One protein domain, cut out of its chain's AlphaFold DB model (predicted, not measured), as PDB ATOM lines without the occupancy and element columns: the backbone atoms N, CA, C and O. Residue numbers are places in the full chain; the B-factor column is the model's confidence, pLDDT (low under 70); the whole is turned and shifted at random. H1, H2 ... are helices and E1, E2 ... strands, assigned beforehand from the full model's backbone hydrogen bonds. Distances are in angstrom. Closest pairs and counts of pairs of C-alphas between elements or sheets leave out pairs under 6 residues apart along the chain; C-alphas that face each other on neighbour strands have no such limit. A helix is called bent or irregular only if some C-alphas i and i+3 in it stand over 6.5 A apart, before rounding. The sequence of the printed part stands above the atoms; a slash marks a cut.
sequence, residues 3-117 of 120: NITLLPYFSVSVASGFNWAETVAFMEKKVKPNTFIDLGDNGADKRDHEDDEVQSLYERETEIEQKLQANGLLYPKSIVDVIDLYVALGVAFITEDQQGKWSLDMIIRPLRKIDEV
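AT A GLANCE: This is residues 3 to 117 of the 120 residues of an uncharacterized protein of Paenibacillus sp. RU4X (UniProt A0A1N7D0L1). A two-stranded hairpin, E1 and E2, and three short helices, H1, H2 and H4, make a cluster at one end of an elongated model, while the longest helix, H3, lies toward the other end and touches no helix. The unnamed stretch of residues 29 to 51 leads out to H3, residues 47 to 54 stick out, and the short H5 ends a tail far from the rest. The printed part has 115 residues with five named helices and two named strands, in the order H1 H2 H3 H4 E1 E2 H5; the sheet E1 - E2 is antiparallel and the class is mostly helix. It is only just loose, close to compact, with a radius of gyration of the C-alphas of 16.4 A, and only just elongated, spanning 55 by 36 by 23 A.

IN THESE COORDINATES: E1 is residues 92 to 96, 13.3 A long, and E2 is residues 102 to 106, 13.7 A. H1 is residues 3 to 15, 19.0 A, from C-alpha 3 at (262.132, 336.536, 123.905). H1 is irregular, only just: C-alphas 5 and 8 are 6.8 A apart. H2 is residues 20 to 28, 12.2 A, and H4 is residues 79 to 88, 14.1 A. H3 is residues 52 to 70, 27.2 A, from C-alpha 52 at (266.332, 319.762, 112.567). H5 is residues 114 to 117, 5.2 A, with C-alpha 117 at (244.942, 350.415, 110.210).

HOW THE PARTS SIT: E1 and E2 are a hairpin of antiparallel strands at 149 degrees, with N 93 and O 105 2.9 A apart and N 103 and O 95 2.8 A apart, both within hydrogen-bond range. The closest C-alphas of H1 and E2 are those of Val 14 and Asp 105, 5.8 A; of H2 and E2, Trp 20 and Ser 103, 5.5 A; of H4 and E1, Val 87 and Phe 93, 5.4 A. H1 and H2 are a helical hairpin and touch, closest at the C-alphas of Ser 13 and Thr 23, 5.5 A, opposite ways at a steep tilt of 44 degrees. H2 touches H4, closest at the C-alphas of Val 24 and Ile 79, 6.4 A. H3 is apart from H1, H2 and H4. Every O i to N i+4 pair is within hydrogen-bond range in H2, H3 and H4; H1 has 6 of 9, and H5 is too short for such a pair.

THE WHOLE: The C-alphas farthest apart are those of Arg 47 and Gln 98, 55.6 A. The printed part has no cut, and the link from H2 to H3, 23 residues, is long. The mean pLDDT of the printed part is 78.2; residues 3 to 4, 40 to 51 and 107 to 117 are under 70.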
ATOM      1  N   ASN A   3     262.124 335.080 123.680       55.41
ATOM      2  CA  ASN A   3     262.132 336.536 123.905       55.41
ATOM      3  C   ASN A   3     261.189 337.309 122.968       55.41
ATOM      4  O   ASN A   3     260.364 338.096 123.418       55.41
ATOM      5  N   ILE A   4     261.220 337.037 121.660       60.69
ATOM      6  CA  ILE A   4     260.352 337.737 120.689       60.69
ATOM      7  C   ILE A   4     258.870 337.413 120.923       60.69
ATOM      8  O   ILE A   4     258.014 338.272 120.716       60.69
ATOM      9  N   THR A   5     258.547 336.201 121.388       72.25
ATOM     10  CA  THR A   5     257.142 335.806 121.605       72.25
ATOM     11  C   THR A   5     256.459 336.568 122.736       72.25
ATOM     12  O   THR A   5     255.232 336.656 122.744       72.25
ATOM     13  N   LEU A   6     257.225 337.153 123.661       83.69
ATOM     14  CA  LEU A   6     256.685 337.890 124.801       83.69
ATOM     15  C   LEU A   6     256.493 339.384 124.527       83.69
ATOM     16  O   LEU A   6     255.670 340.020 125.187       83.69
ATOM     17  N   LEU A   7     257.190 339.939 123.534       83.56
ATOM     18  CA  LEU A   7     257.119 341.361 123.189       83.56
ATOM     19  C   LEU A   7     255.690 341.842 122.848       83.56
ATOM     20  O   LEU A   7     255.295 342.900 123.344       83.56
ATOM     21  N   PRO A   8     254.858 341.090 122.093       83.94
ATOM     22  CA  PRO A   8     253.472 341.491 121.848       83.94
ATOM     23  C   PRO A   8     252.634 341.570 123.130       83.94
ATOM     24  O   PRO A   8     251.821 342.479 123.285       83.94
ATOM     25  N   TYR A   9     252.829 340.637 124.067       87.75
ATOM     26  CA  TYR A   9     252.097 340.637 125.335       87.75
ATOM     27  C   TYR A   9     252.539 341.786 126.236       87.75
ATOM     28  O   TYR A   9     251.686 342.449 126.821       87.75
ATOM     29  N   PHE A  10     253.841 342.065 126.277       87.00
ATOM     30  CA  PHE A  10     254.392 343.225 126.967       87.00
ATOM     31  C   PHE A  10     253.795 344.535 126.432       87.00
ATOM     32  O   PHE A  10     253.283 345.350 127.198       87.00
ATOM     33  N   SER A  11     253.743 344.698 125.107       85.81
ATOM     34  CA  SER A  11     253.108 345.867 124.493       85.81
ATOM     35  C   SER A  11     251.625 345.997 124.845       85.81
ATOM     36  O   SER A  11     251.143 347.103 125.102       85.81
ATOM     37  N   VAL A  12     250.894 344.881 124.901       86.19
ATOM     38  CA  VAL A  12     249.490 344.881 125.327       86.19
ATOM     39  C   VAL A  12     249.346 345.360 126.770       86.19
ATOM     40  O   VAL A  12     248.405 346.109 127.043       86.19
ATOM     41  N   SER A  13     250.244 344.966 127.676       87.31
ATOM     42  CA  SER A  13     250.250 345.443 129.063       87.31
ATOM     43  C   SER A  13     250.441 346.955 129.137       87.31
ATOM     44  O   SER A  13     249.626 347.639 129.757       87.31
ATOM     45  N   VAL A  14     251.433 347.481 128.414       84.94
ATOM     46  CA  VAL A  14     251.709 348.924 128.333       84.94
ATOM     47  C   VAL A  14     250.508 349.689 127.772       84.94
ATOM     48  O   VAL A  14     250.024 350.636 128.385       84.94
ATOM     49  N   ALA A  15     249.946 349.239 126.646       82.94
ATOM     50  CA  ALA A  15     248.776 349.873 126.036       82.94
ATOM     51  C   ALA A  15     247.516 349.811 126.920       82.94
ATOM     52  O   ALA A  15     246.614 350.630 126.766       82.94
ATOM     53  N   SER A  16     247.443 348.837 127.831       83.06
ATOM     54  CA  SER A  16     246.338 348.694 128.786       83.06
ATOM     55  C   SER A  16     246.555 349.499 130.073       83.06
ATOM     56  O   SER A  16     245.699 349.456 130.951       83.06
ATOM     57  N   GLY A  17     247.675 350.224 130.190       82.25
ATOM     58  CA  GLY A  17     248.011 351.022 131.368       82.25
ATOM     59  C   GLY A  17     248.333 350.178 132.600       82.25
ATOM     60  O   GLY A  17     248.114 350.632 133.723       82.25
ATOM     61  N   PHE A  18     248.799 348.940 132.409       87.31
ATOM     62  CA  PHE A  18     249.156 348.074 133.526       87.31
ATOM     63  C   PHE A  18     250.380 348.621 134.257       87.31
ATOM     64  O   PHE A  18     251.359 349.056 133.650       87.31
ATOM     65  N   ASN A  19     250.341 348.547 135.582       88.44
ATOM     66  CA  ASN A  19     251.531 348.757 136.395       88.44
ATOM     67  C   ASN A  19     252.491 347.561 136.290       88.44
ATOM     68  O   ASN A  19     252.159 346.533 135.695       88.44
ATOM     69  N   TRP A  20     253.666 347.667 136.909       87.12
ATOM     70  CA  TRP A  20     254.668 346.600 136.933       87.12
ATOM     71  C   TRP A  20     254.107 345.236 137.370       87.12
ATOM     72  O   TRP A  20     254.211 344.256 136.635       87.12
ATOM     73  N   ALA A  21     253.460 345.165 138.536       90.31
ATOM     74  CA  ALA A  21     252.927 343.918 139.082       90.31
ATOM     75  C   ALA A  21     251.803 343.330 138.210       90.31
ATOM     76  O   ALA A  21     251.747 342.119 138.003       90.31
ATOM     77  N   GLU A  22     250.935 344.179 137.654       92.38
ATOM     78  CA  GLU A  22     249.909 343.762 136.687       92.38
ATOM     79  C   GLU A  22     250.529 343.238 135.387       92.38
ATOM     80  O   GLU A  22     250.057 342.240 134.838       92.38
ATOM     81  N   THR A  23     251.598 343.880 134.909       90.88
ATOM     82  CA  THR A  23     252.335 343.475 133.707       90.88
ATOM     83  C   THR A  23     252.977 342.109 133.902       90.88
ATOM     84  O   THR A  23     252.720 341.207 133.102       90.88
ATOM     85  N   VAL A  24     253.710 341.913 135.003       92.38
ATOM     86  CA  VAL A  24     254.301 340.617 135.364       92.38
ATOM     87  C   VAL A  24     253.214 339.545 135.439       92.38
ATOM     88  O   VAL A  24     253.283 338.545 134.730       92.38
ATOM     89  N   ALA A  25     252.148 339.782 136.211       93.62
ATOM     90  CA  ALA A  25     251.065 338.813 136.380       93.62
ATOM     91  C   ALA A  25     250.327 338.483 135.070       93.62
ATOM     92  O   ALA A  25     249.824 337.370 134.896       93.62
ATOM     93  N   PHE A  26     250.215 339.439 134.145       92.56
ATOM     94  CA  PHE A  26     249.635 339.197 132.829       92.56
ATOM     95  C   PHE A  26     250.558 338.358 131.944       92.56
ATOM     96  O   PHE A  26     250.083 337.413 131.314       92.56
ATOM     97  N   MET A  27     251.848 338.693 131.895       90.56
ATOM     98  CA  MET A  27     252.830 338.007 131.056       90.56
ATOM     99  C   MET A  27     253.121 336.584 131.542       90.56
ATOM    100  O   MET A  27     253.221 335.686 130.712       90.56
ATOM    101  N   GLU A  28     253.137 336.350 132.855       92.62
ATOM    102  CA  GLU A  28     253.230 335.013 133.467       92.62
ATOM    103  C   GLU A  28     252.156 334.061 132.912       92.62
ATOM    104  O   GLU A  28     252.435 332.924 132.543       92.62
ATOM    105  N   LYS A  29     250.926 334.552 132.703       91.19
ATOM    106  CA  LYS A  29     249.828 333.763 132.104       91.19
ATOM    107  C   LYS A  29     250.035 333.434 130.621       91.19
ATOM    108  O   LYS A  29     249.216 332.720 130.041       91.19
ATOM    109  N   LYS A  30     251.043 334.023 129.973       88.00
ATOM    110  CA  LYS A  30     251.383 333.816 128.555       88.00
ATOM    111  C   LYS A  30     252.608 332.931 128.371       88.00
ATOM    112  O   LYS A  30     252.849 332.499 127.244       88.00
ATOM    113  N   VAL A  31     253.328 332.631 129.453       85.44
ATOM    114  CA  VAL A  31     254.436 331.681 129.451       85.44
ATOM    115  C   VAL A  31     253.912 330.303 129.052       85.44
ATOM    116  O   VAL A  31     252.912 329.805 129.568       85.44
ATOM    117  N   LYS A  32     254.595 329.689 128.093       82.38
ATOM    118  CA  LYS A  32     254.391 328.310 127.644       82.38
ATOM    119  C   LYS A  32     255.630 327.473 127.969       82.38
ATOM    120  O   LYS A  32     256.708 328.047 128.151       82.38
ATOM    121  N   PRO A  33     255.531 326.134 127.961       73.81
ATOM    122  CA  PRO A  33     256.719 325.285 127.929       73.81
ATOM    123  C   PRO A  33     257.699 325.777 126.851       73.81
ATOM    124  O   PRO A  33     257.271 326.160 125.761       73.81
ATOM    125  N   ASN A  34     258.993 325.828 127.177       72.38
ATOM    126  CA  ASN A  34     260.072 326.317 126.301       72.38
ATOM    127  C   ASN A  34     260.027 327.828 125.972       72.38
ATOM    128  O   ASN A  34     260.688 328.290 125.041       72.38
ATOM    129  N   THR A  35     259.269 328.622 126.742       78.31
ATOM    130  CA  THR A  35     259.341 330.102 126.709       78.31
ATOM    131  C   THR A  35     260.598 330.642 127.378       78.31
ATOM    132  O   THR A  35     260.945 331.789 127.161       78.31
ATOM    133  N   PHE A  36     261.298 329.823 128.153       83.06
ATOM    134  CA  PHE A  36     262.677 330.061 128.552       83.06
ATOM    135  C   PHE A  36     263.411 328.770 128.235       83.06
ATOM    136  O   PHE A  36     263.040 327.715 128.750       83.06
ATOM    137  N   ILE A  37     264.352 328.830 127.297       81.06
ATOM    138  CA  ILE A  37     265.161 327.665 126.944       81.06
ATOM    139  C   ILE A  37     266.281 327.568 127.975       81.06
ATOM    140  O   ILE A  37     266.972 328.555 128.224       81.06
ATOM    141  N   ASP A  38     266.419 326.392 128.583       77.12
ATOM    142  CA  ASP A  38     267.563 326.092 129.434       77.12
ATOM    143  C   ASP A  38     268.763 325.767 128.542       77.12
ATOM    144  O   ASP A  38     268.755 324.790 127.793       77.12
ATOM    145  N   LEU A  39     269.763 326.641 128.593       75.06
ATOM    146  CA  LEU A  39     270.985 326.569 127.795       75.06
ATOM    147  C   LEU A  39     272.177 326.020 128.600       75.06
ATOM    148  O   LEU A  39     273.306 326.223 128.172       75.06
ATOM    149  N   GLY A  40     271.958 325.391 129.769       64.25
ATOM    150  CA  GLY A  40     273.007 324.985 130.725       64.25
ATOM    151  C   GLY A  40     274.285 324.339 130.144       64.25
ATOM    152  O   GLY A  40     274.300 323.842 129.026       64.25
ATOM    153  N   ASP A  41     275.362 324.290 130.948       54.00
ATOM    154  CA  ASP A  41     276.755 323.936 130.554       54.00
ATOM    155  C   ASP A  41     276.934 322.645 129.731       54.00
ATOM    156  O   ASP A  41     277.919 322.486 129.009       54.00
ATOM    157  N   ASN A  42     275.983 321.720 129.810       47.34
ATOM    158  CA  ASN A  42     275.922 320.569 128.925       47.34
ATOM    159  C   ASN A  42     274.966 320.906 127.790       47.34
ATOM    160  O   ASN A  42     273.816 320.462 127.795       47.34
ATOM    161  N   GLY A  43     275.464 321.723 126.856       45.31
ATOM    162  CA  GLY A  43     274.756 322.074 125.633       45.31
ATOM    163  C   GLY A  43     274.090 320.832 125.072       45.31
ATOM    164  O   GLY A  43     274.771 319.810 124.986       45.31
ATOM    165  N   ALA A  44     272.781 320.957 124.818       48.06
ATOM    166  CA  ALA A  44     271.859 319.963 124.274       48.06
ATOM    167  C   ALA A  44     272.522 318.602 124.095       48.06
ATOM    168  O   ALA A  44     273.378 318.488 123.217       48.06
ATOM    169  N   ASP A  45     272.162 317.598 124.910       46.72
ATOM    170  CA  ASP A  45     272.600 316.221 124.675       46.72
ATOM    171  C   ASP A  45     272.397 315.965 123.176       46.72
ATOM    172  O   ASP A  45     271.269 315.901 122.695       46.72
ATOM    173  N   LYS A  46     273.495 315.968 122.399       50.09
ATOM    174  CA  LYS A  46     273.475 315.947 120.920       50.09
ATOM    175  C   LYS A  46     273.041 314.572 120.404       50.09
ATOM    176  O   LYS A  46     273.415 314.142 119.317       50.09
ATOM    177  N   ARG A  47     272.350 313.836 121.261       48.12
ATOM    178  CA  ARG A  47     271.926 312.462 121.175       48.12
ATOM    179  C   ARG A  47     270.409 312.541 121.288       48.12
ATOM    180  O   ARG A  47     269.886 312.838 122.352       48.12
ATOM    181  N   ASP A  48     269.759 312.325 120.148       45.94
ATOM    182  CA  ASP A  48     268.320 312.074 119.984       45.94
ATOM    183  C   ASP A  48     267.402 313.263 119.656       45.94
ATOM    184  O   ASP A  48     266.231 313.283 120.041       45.94
ATOM    185  N   HIS A  49     267.863 314.216 118.844       52.47
ATOM    186  CA  HIS A  49     266.939 315.070 118.091       52.47
ATOM    187  C   HIS A  49     267.074 314.794 116.592       52.47
ATOM    188  O   HIS A  49     267.925 315.354 115.913       52.47
ATOM    189  N   GLU A  50     266.208 313.908 116.090       53.06
ATOM    190  CA  GLU A  50     265.916 313.740 114.656       53.06
ATOM    191  C   GLU A  50     265.169 314.962 114.064       53.06
ATOM    192  O   GLU A  50     264.905 314.991 112.865       53.06
ATOM    193  N   ASP A  51     264.846 315.976 114.881       63.66
ATOM    194  CA  ASP A  51     264.160 317.207 114.473       63.66
ATOM    195  C   ASP A  51     265.146 318.372 114.272       63.66
ATOM    196  O   ASP A  51     265.524 319.075 115.220       63.66
ATOM    197  N   ASP A  52     265.500 318.629 113.009       72.12
ATOM    198  CA  ASP A  52     266.332 319.762 112.567       72.12
ATOM    199  C   ASP A  52     265.828 321.121 113.105       72.12
ATOM    200  O   ASP A  52     266.614 322.030 113.392       72.12
ATOM    201  N   GLU A  53     264.511 321.271 113.290       71.19
ATOM    202  CA  GLU A  53     263.901 322.506 113.792       71.19
ATOM    203  C   GLU A  53     264.251 322.795 115.257       71.19
ATOM    204  O   GLU A  53     264.505 323.948 115.621       71.19
ATOM    205  N   VAL A  54     264.293 321.767 116.109       74.00
ATOM    206  CA  VAL A  54     264.621 321.926 117.534       74.00
ATOM    207  C   VAL A  54     266.084 322.322 117.678       74.00
ATOM    208  O   VAL A  54     266.394 323.279 118.388       74.00
ATOM    209  N   GLN A  55     266.971 321.647 116.948       77.75
ATOM    210  CA  GLN A  55     268.397 321.957 116.940       77.75
ATOM    211  C   GLN A  55     268.658 323.394 116.462       77.75
ATOM    212  O   GLN A  55     269.372 324.147 117.127       77.75
ATOM    213  N   SER A  56     268.007 323.817 115.373       79.62
ATOM    214  CA  SER A  56     268.120 325.186 114.856       79.62
ATOM    215  C   SER A  56     267.658 326.243 115.869       79.62
ATOM    216  O   SER A  56     268.276 327.303 116.006       79.62
ATOM    217  N   LEU A  57     266.595 325.962 116.632       78.31
ATOM    218  CA  LEU A  57     266.131 326.851 117.698       78.31
ATOM    219  C   LEU A  57     267.155 326.978 118.833       78.31
ATOM    220  O   LEU A  57     267.404 328.098 119.282       78.31
ATOM    221  N   TYR A  58     267.755 325.871 119.276       81.31
ATOM    222  CA  TYR A  58     268.791 325.889 120.314       81.31
ATOM    223  C   TYR A  58     270.031 326.673 119.878       81.31
ATOM    224  O   TYR A  58     270.528 327.503 120.641       81.31
ATOM    225  N   GLU A  59     270.505 326.468 118.649       84.19
ATOM    226  CA  GLU A  59     271.640 327.212 118.089       84.19
ATOM    227  C   GLU A  59     271.352 328.714 118.047       84.19
ATOM    228  O   GLU A  59     272.145 329.523 118.533       84.19
ATOM    229  N   ARG A  60     270.163 329.091 117.562       84.62
ATOM    230  CA  ARG A  60     269.733 330.491 117.513       84.62
ATOM    231  C   ARG A  60     269.678 331.138 118.896       84.62
ATOM    232  O   ARG A  60     270.120 332.277 119.041       84.62
ATOM    233  N   GLU A  61     269.113 330.472 119.902       85.88
ATOM    234  CA  GLU A  61     269.044 331.044 121.255       85.88
ATOM    235  C   GLU A  61     270.420 331.080 121.940       85.88
ATOM    236  O   GLU A  61     270.721 332.054 122.627       85.88
ATOM    237  N   THR A  62     271.296 330.106 121.666       87.38
ATOM    238  CA  THR A  62     272.699 330.123 122.119       87.38
ATOM    239  C   THR A  62     273.446 331.337 121.559       87.38
ATOM    240  O   THR A  62     274.141 332.043 122.288       87.38
ATOM    241  N   GLU A  63     273.274 331.645 120.270       88.75
ATOM    242  CA  GLU A  63     273.858 332.855 119.682       88.75
ATOM    243  C   GLU A  63     273.321 334.141 120.323       88.75
ATOM    244  O   GLU A  63     274.057 335.120 120.473       88.75
ATOM    245  N   ILE A  64     272.028 334.176 120.658       87.94
ATOM    246  CA  ILE A  64     271.411 335.324 121.328       87.94
ATOM    247  C   ILE A  64     272.017 335.498 122.720       87.94
ATOM    248  O   ILE A  64     272.397 336.616 123.064       87.94
ATOM    249  N   GLU A  65     272.160 334.421 123.496       89.56
ATOM    250  CA  GLU A  65     272.822 334.459 124.803       89.56
ATOM    251  C   GLU A  65     274.244 335.018 124.696       89.56
ATOM    252  O   GLU A  65     274.577 335.969 125.403       89.56
ATOM    253  N   GLN A  66     275.056 334.509 123.766       90.44
ATOM    254  CA  GLN A  66     276.424 334.994 123.559       90.44
ATOM    255  C   GLN A  66     276.462 336.487 123.213       90.44
ATOM    256  O   GLN A  66     277.290 337.233 123.741       90.44
ATOM    257  N   LYS A  67     275.547 336.953 122.352       90.81
ATOM    258  CA  LYS A  67     275.433 338.375 121.992       90.81
ATOM    259  C   LYS A  67     275.028 339.227 123.195       90.81
ATOM    260  O   LYS A  67     275.588 340.304 123.372       90.81
ATOM    261  N   LEU A  68     274.096 338.765 124.028       90.56
ATOM    262  CA  LEU A  68     273.704 339.467 125.253       90.56
ATOM    263  C   LEU A  68     274.879 339.556 126.234       90.56
ATOM    264  O   LEU A  68     275.223 340.655 126.668       90.56
ATOM    265  N   GLN A  69     275.558 338.437 126.492       90.69
ATOM    266  CA  GLN A  69     276.710 338.373 127.393       90.69
ATOM    267  C   GLN A  69     277.858 339.282 126.935       90.69
ATOM    268  O   GLN A  69     278.432 340.005 127.750       90.69
ATOM    269  N   ALA A  70     278.150 339.325 125.630       93.69
ATOM    270  CA  ALA A  70     279.154 340.227 125.060       93.69
ATOM    271  C   ALA A  70     278.835 341.719 125.282       93.69
ATOM    272  O   ALA A  70     279.739 342.552 125.244       93.69
ATOM    273  N   ASN A  71     277.567 342.054 125.535       90.56
ATOM    274  CA  ASN A  71     277.099 343.404 125.851       90.56
ATOM    275  C   ASN A  71     276.818 343.607 127.355       90.56
ATOM    276  O   ASN A  71     276.224 344.612 127.733       90.56
ATOM    277  N   GLY A  72     277.235 342.674 128.221       91.19
ATOM    278  CA  GLY A  72     277.017 342.758 129.669       91.19
ATOM    279  C   GLY A  72     275.569 342.512 130.107       91.19
ATOM    280  O   GLY A  72     275.194 342.886 131.214       91.19
ATOM    281  N   LEU A  73     274.754 341.900 129.245       91.25
ATOM    282  CA  LEU A  73     273.362 341.547 129.507       91.25
ATOM    283  C   LEU A  73     273.227 340.044 129.760       91.25
ATOM    284  O   LEU A  73     274.056 339.241 129.331       91.25
ATOM    285  N   LEU A  74     272.151 339.656 130.442       88.56
ATOM    286  CA  LEU A  74     271.848 338.259 130.736       88.56
ATOM    287  C   LEU A  74     270.764 337.732 129.803       88.56
ATOM    288  O   LEU A  74     269.827 338.448 129.444       88.56
ATOM    289  N   TYR A  75     270.885 336.459 129.437       88.81
ATOM    290  CA  TYR A  75     269.800 335.752 128.779       88.81
ATOM    291  C   TYR A  75     268.658 335.526 129.785       88.81
ATOM    292  O   TYR A  75     268.913 335.029 130.887       88.81
ATOM    293  N   PRO A  76     267.415 335.907 129.451       89.56
ATOM    294  CA  PRO A  76     266.327 335.929 130.415       89.56
ATOM    295  C   PRO A  76     265.820 334.520 130.737       89.56
ATOM    296  O   PRO A  76     265.624 333.688 129.849       89.56
ATOM    297  N   LYS A  77     265.566 334.273 132.022       88.94
ATOM    298  CA  LYS A  77     265.046 333.006 132.562       88.94
ATOM    299  C   LYS A  77     263.694 333.171 133.257       88.94
ATOM    300  O   LYS A  77     263.124 332.196 133.741       88.94
ATOM    301  N   SER A  78     263.183 334.399 133.318       90.44
ATOM    302  CA  SER A  78     261.911 334.748 133.943       90.44
ATOM    303  C   SER A  78     261.231 335.910 133.213       90.44
ATOM    304  O   SER A  78     261.851 336.607 132.409       90.44
ATOM    305  N   ILE A  79     259.947 336.151 133.499       91.06
ATOM    306  CA  ILE A  79     259.236 337.335 132.986       91.06
ATOM    307  C   ILE A  79     259.882 338.630 133.482       91.06
ATOM    308  O   ILE A  79     259.942 339.602 132.733       91.06
ATOM    309  N   VAL A  80     260.372 338.639 134.721       91.25
ATOM    310  CA  VAL A  80     261.074 339.795 135.289       91.25
ATOM    311  C   VAL A  80     262.327 340.088 134.469       91.25
ATOM    312  O   VAL A  80     262.471 341.206 133.985       91.25
ATOM    313  N   ASP A  81     263.135 339.066 134.178       90.94
ATOM    314  CA  ASP A  81     264.345 339.214 133.362       90.94
ATOM    315  C   ASP A  81     264.025 339.739 131.954       90.94
ATOM    316  O   ASP A  81     264.791 340.514 131.391       90.94
ATOM    317  N   VAL A  82     262.894 339.330 131.365       89.94
ATOM    318  CA  VAL A  82     262.447 339.825 130.051       89.94
ATOM    319  C   VAL A  82     262.117 341.310 130.105       89.94
ATOM    320  O   VAL A  82     262.516 342.058 129.213       89.94
ATOM    321  N   ILE A  83     261.380 341.741 131.130       89.31
ATOM    322  CA  ILE A  83     261.026 343.150 131.297       89.31
ATOM    323  C   ILE A  83     262.293 343.975 131.537       89.31
ATOM    324  O   ILE A  83     262.491 344.987 130.863       89.31
ATOM    325  N   ASP A  84     263.173 343.515 132.425       89.06
ATOM    326  CA  ASP A  84     264.456 344.162 132.706       89.06
ATOM    327  C   ASP A  84     265.319 344.253 131.444       89.06
ATOM    328  O   ASP A  84     265.893 345.304 131.158       89.06
ATOM    329  N   LEU A  85     265.352 343.195 130.631       89.81
ATOM    330  CA  LEU A  85     266.057 343.189 129.355       89.81
ATOM    331  C   LEU A  85     265.467 344.211 128.374       89.81
ATOM    332  O   LEU A  85     266.220 344.923 127.711       89.81
ATOM    333  N   TYR A  86     264.141 344.331 128.276       88.44
ATOM    334  CA  TYR A  86     263.512 345.351 127.430       88.44
ATOM    335  C   TYR A  86     263.840 346.768 127.884       88.44
ATOM    336  O   TYR A  86     264.051 347.640 127.038       88.44
ATOM    337  N   VAL A  87     263.923 346.997 129.192       88.25
ATOM    338  CA  VAL A  87     264.344 348.286 129.743       88.25
ATOM    339  C   VAL A  87     265.819 348.549 129.435       88.25
ATOM    340  O   VAL A  87     266.160 349.617 128.932       88.25
ATOM    341  N   ALA A  88     266.692 347.561 129.646       89.12
ATOM    342  CA  ALA A  88     268.127 347.676 129.389       89.12
ATOM    343  C   ALA A  88     268.453 347.925 127.904       89.12
ATOM    344  O   ALA A  88     269.359 348.692 127.586       89.12
ATOM    345  N   LEU A  89     267.688 347.320 126.991       87.00
ATOM    346  CA  LEU A  89     267.806 347.540 125.546       87.00
ATOM    347  C   LEU A  89     267.162 348.857 125.076       87.00
ATOM    348  O   LEU A  89     267.201 349.162 123.884       87.00
ATOM    349  N   GLY A  90     266.538 349.622 125.978       85.00
ATOM    350  CA  GLY A  90     265.813 350.845 125.642       85.00
ATOM    351  C   GLY A  90     264.543 350.597 124.827       85.00
ATOM    352  O   GLY A  90     264.023 351.516 124.211       85.00
ATOM    353  N   VAL A  91     264.021 349.371 124.790       83.25
ATOM    354  CA  VAL A  91     262.725 349.064 124.159       83.25
ATOM    355  C   VAL A  91     261.576 349.611 125.012       83.25
ATOM    356  O   VAL A  91     260.535 350.019 124.485       83.25
ATOM    357  N   ALA A  92     261.788 349.639 126.328       86.31
ATOM    358  CA  ALA A  92     260.854 350.140 127.317       86.31
ATOM    359  C   ALA A  92     261.541 351.069 128.325       86.31
ATOM    360  O   ALA A  92     262.757 351.027 128.492       86.31
ATOM    361  N   PHE A  93     260.754 351.867 129.038       86.19
ATOM    362  CA  PHE A  93     261.226 352.642 130.180       86.19
ATOM    363  C   PHE A  93     260.305 352.446 131.374       86.19
ATOM    364  O   PHE A  93     259.093 352.288 131.220       86.19
ATOM    365  N   ILE A  94     260.899 352.487 132.563       86.06
ATOM    366  CA  ILE A  94     260.171 352.499 133.827       86.06
ATOM    367  C   ILE A  94     259.896 353.955 134.182       86.06
ATOM    368  O   ILE A  94     260.812 354.776 134.231       86.06
ATOM    369  N   THR A  95     258.633 354.266 134.436       82.56
ATOM    370  CA  THR A  95     258.203 355.573 134.925       82.56
ATOM    371  C   THR A  95     257.476 355.403 136.243       82.56
ATOM    372  O   THR A  95     256.726 354.451 136.431       82.56
ATOM    373  N   GLU A  96     257.681 356.334 137.161       82.50
ATOM    374  CA  GLU A  96     256.901 356.404 138.389       82.50
ATOM    375  C   GLU A  96     255.744 357.382 138.171       82.50
ATOM    376  O   GLU A  96     255.949 358.509 137.712       82.50
ATOM    377  N   ASP A  97     254.516 356.937 138.431       72.94
ATOM    378  CA  ASP A  97     253.356 357.816 138.353       72.94
ATOM    379  C   ASP A  97     253.276 358.765 139.564       72.94
ATOM    380  O   ASP A  97     254.026 358.673 140.536       72.94
ATOM    381  N   GLN A  98     252.320 359.695 139.522       72.81
ATOM    382  CA  GLN A  98     252.112 360.680 140.592       72.81
ATOM    383  C   GLN A  98     251.702 360.058 141.942       72.81
ATOM    384  O   GLN A  98     251.630 360.767 142.943       72.81
ATOM    385  N   GLN A  99     251.402 358.757 141.975       75.12
ATOM    386  CA  GLN A  99     250.994 357.994 143.152       75.12
ATOM    387  C   GLN A  99     252.128 357.084 143.664       75.12
ATOM    388  O   GLN A  99     251.907 356.322 144.607       75.12
ATOM    389  N   GLY A 100     253.331 357.165 143.079       76.31
ATOM    390  CA  GLY A 100     254.483 356.329 143.437       76.31
ATOM    391  C   GLY A 100     254.433 354.920 142.837       76.31
ATOM    392  O   GLY A 100     255.129 354.011 143.289       76.31
ATOM    393  N   LYS A 101     253.564 354.686 141.850       78.44
ATOM    394  CA  LYS A 101     253.389 353.380 141.219       78.44
ATOM    395  C   LYS A 101     254.277 353.274 139.990       78.44
ATOM    396  O   LYS A 101     254.271 354.144 139.123       78.44
ATOM    397  N   TRP A 102     255.004 352.168 139.886       79.62
ATOM    398  CA  TRP A 102     255.864 351.914 138.737       79.62
ATOM    399  C   TRP A 102     255.029 351.415 137.559       79.62
ATOM    400  O   TRP A 102     254.347 350.385 137.643       79.62
ATOM    401  N   SER A 103     255.083 352.157 136.465       79.81
ATOM    402  CA  SER A 103     254.478 351.848 135.178       79.81
ATOM    403  C   SER A 103     255.561 351.677 134.117       79.81
ATOM    404  O   SER A 103     256.706 352.100 134.280       79.81
ATOM    405  N   LEU A 104     255.199 350.991 133.038       81.94
ATOM    406  CA  LEU A 104     256.082 350.717 131.914       81.94
ATOM    407  C   LEU A 104     255.545 351.445 130.686       81.94
ATOM    408  O   LEU A 104     254.343 351.396 130.422       81.94
ATOM    409  N   ASP A 105     256.433 352.074 129.923       78.94
ATOM    410  CA  ASP A 105     256.118 352.626 128.606       78.94
ATOM    411  C   ASP A 105     257.077 352.078 127.546       78.94
ATOM    412  O   ASP A 105     258.168 351.614 127.867       78.94
ATOM    413  N   MET A 106     256.676 352.112 126.276       77.50
ATOM    414  CA  MET A 106     257.486 351.658 125.141       77.50
ATOM    415  C   MET A 106     257.762 352.804 124.180       77.50
ATOM    416  O   MET A 106     256.851 353.566 123.857       77.50
ATOM    417  N   ILE A 107     258.985 352.856 123.633       67.69
ATOM    418  CA  ILE A 107     259.330 353.811 122.561       67.69
ATOM    419  C   ILE A 107     258.429 353.592 121.342       67.69
ATOM    420  O   ILE A 107     257.945 354.541 120.730       67.69
ATOM    421  N   ILE A 108     258.202 352.325 120.988       61.66
ATOM    422  CA  ILE A 108     257.351 351.929 119.871       61.66
ATOM    423  C   ILE A 108     256.206 351.105 120.442       61.66
ATOM    424  O   ILE A 108     256.406 349.979 120.895       61.66
ATOM    425  N   ARG A 109     254.993 351.662 120.413       59.09
ATOM    426  CA  ARG A 109     253.766 350.929 120.734       59.09
ATOM    427  C   ARG A 109     253.267 350.268 119.447       59.09
ATOM    428  O   ARG A 109     252.703 350.982 118.615       59.09
ATOM    429  N   PRO A 110     253.471 348.955 119.219       55.81
ATOM    430  CA  PRO A 110     252.834 348.303 118.086       55.81
ATOM    431  C   PRO A 110     251.320 348.495 118.215       55.81
ATOM    432  O   PRO A 110     250.717 348.188 119.246       55.81
ATOM    433  N   LEU A 111     250.718 349.094 117.186       52.25
ATOM    434  CA  LEU A 111     249.283 349.347 117.142       52.25
ATOM    435  C   LEU A 111     248.547 348.025 117.365       52.25
ATOM    436  O   LEU A 111     248.851 347.016 116.721       52.25
ATOM    437  N   ARG A 112     247.550 348.023 118.259       48.34
ATOM    438  CA  ARG A 112     246.584 346.922 118.300       48.34
ATOM    439  C   ARG A 112     245.964 346.839 116.904       48.34
ATOM    440  O   ARG A 112     245.254 347.756 116.515       48.34
ATOM    441  N   LYS A 113     246.230 345.732 116.201       52.91
ATOM    442  CA  LYS A 113     245.701 345.408 114.868       52.91
ATOM    443  C   LYS A 113     246.233 346.298 113.737       52.91
ATOM    444  O   LYS A 113     245.486 347.021 113.085       52.91
ATOM    445  N   ILE A 114     247.533 346.203 113.474       54.22
ATOM    446  CA  ILE A 114     248.177 346.895 112.348       54.22
ATOM    447  C   ILE A 114     247.476 346.624 111.001       54.22
ATOM    448  O   ILE A 114     247.343 347.538 110.192       54.22
ATOM    449  N   ASP A 115     246.919 345.422 110.823       52.34
ATOM    450  CA  ASP A 115     246.170 345.041 109.621       52.34
ATOM    451  C   ASP A 115     244.839 345.799 109.462       52.34
ATOM    452  O   ASP A 115     244.400 346.012 108.342       52.34
ATOM    453  N   GLU A 116     244.201 346.256 110.549       53.34
ATOM    454  CA  GLU A 116     242.979 347.079 110.465       53.34
ATOM    455  C   GLU A 116     243.290 348.554 110.153       53.34
ATOM    456  O   GLU A 116     242.420 349.271 109.669       53.34
ATOM    457  N   VAL A 117     244.519 349.016 110.415       52.78
ATOM    458  CA  VAL A 117     244.942 350.415 110.210       52.78
ATOM    459  C   VAL A 117     245.554 350.638 108.820       52.78
ATOM    460  O   VAL A 117     245.514 351.751 108.306       52.78
TER     461      VAL A 117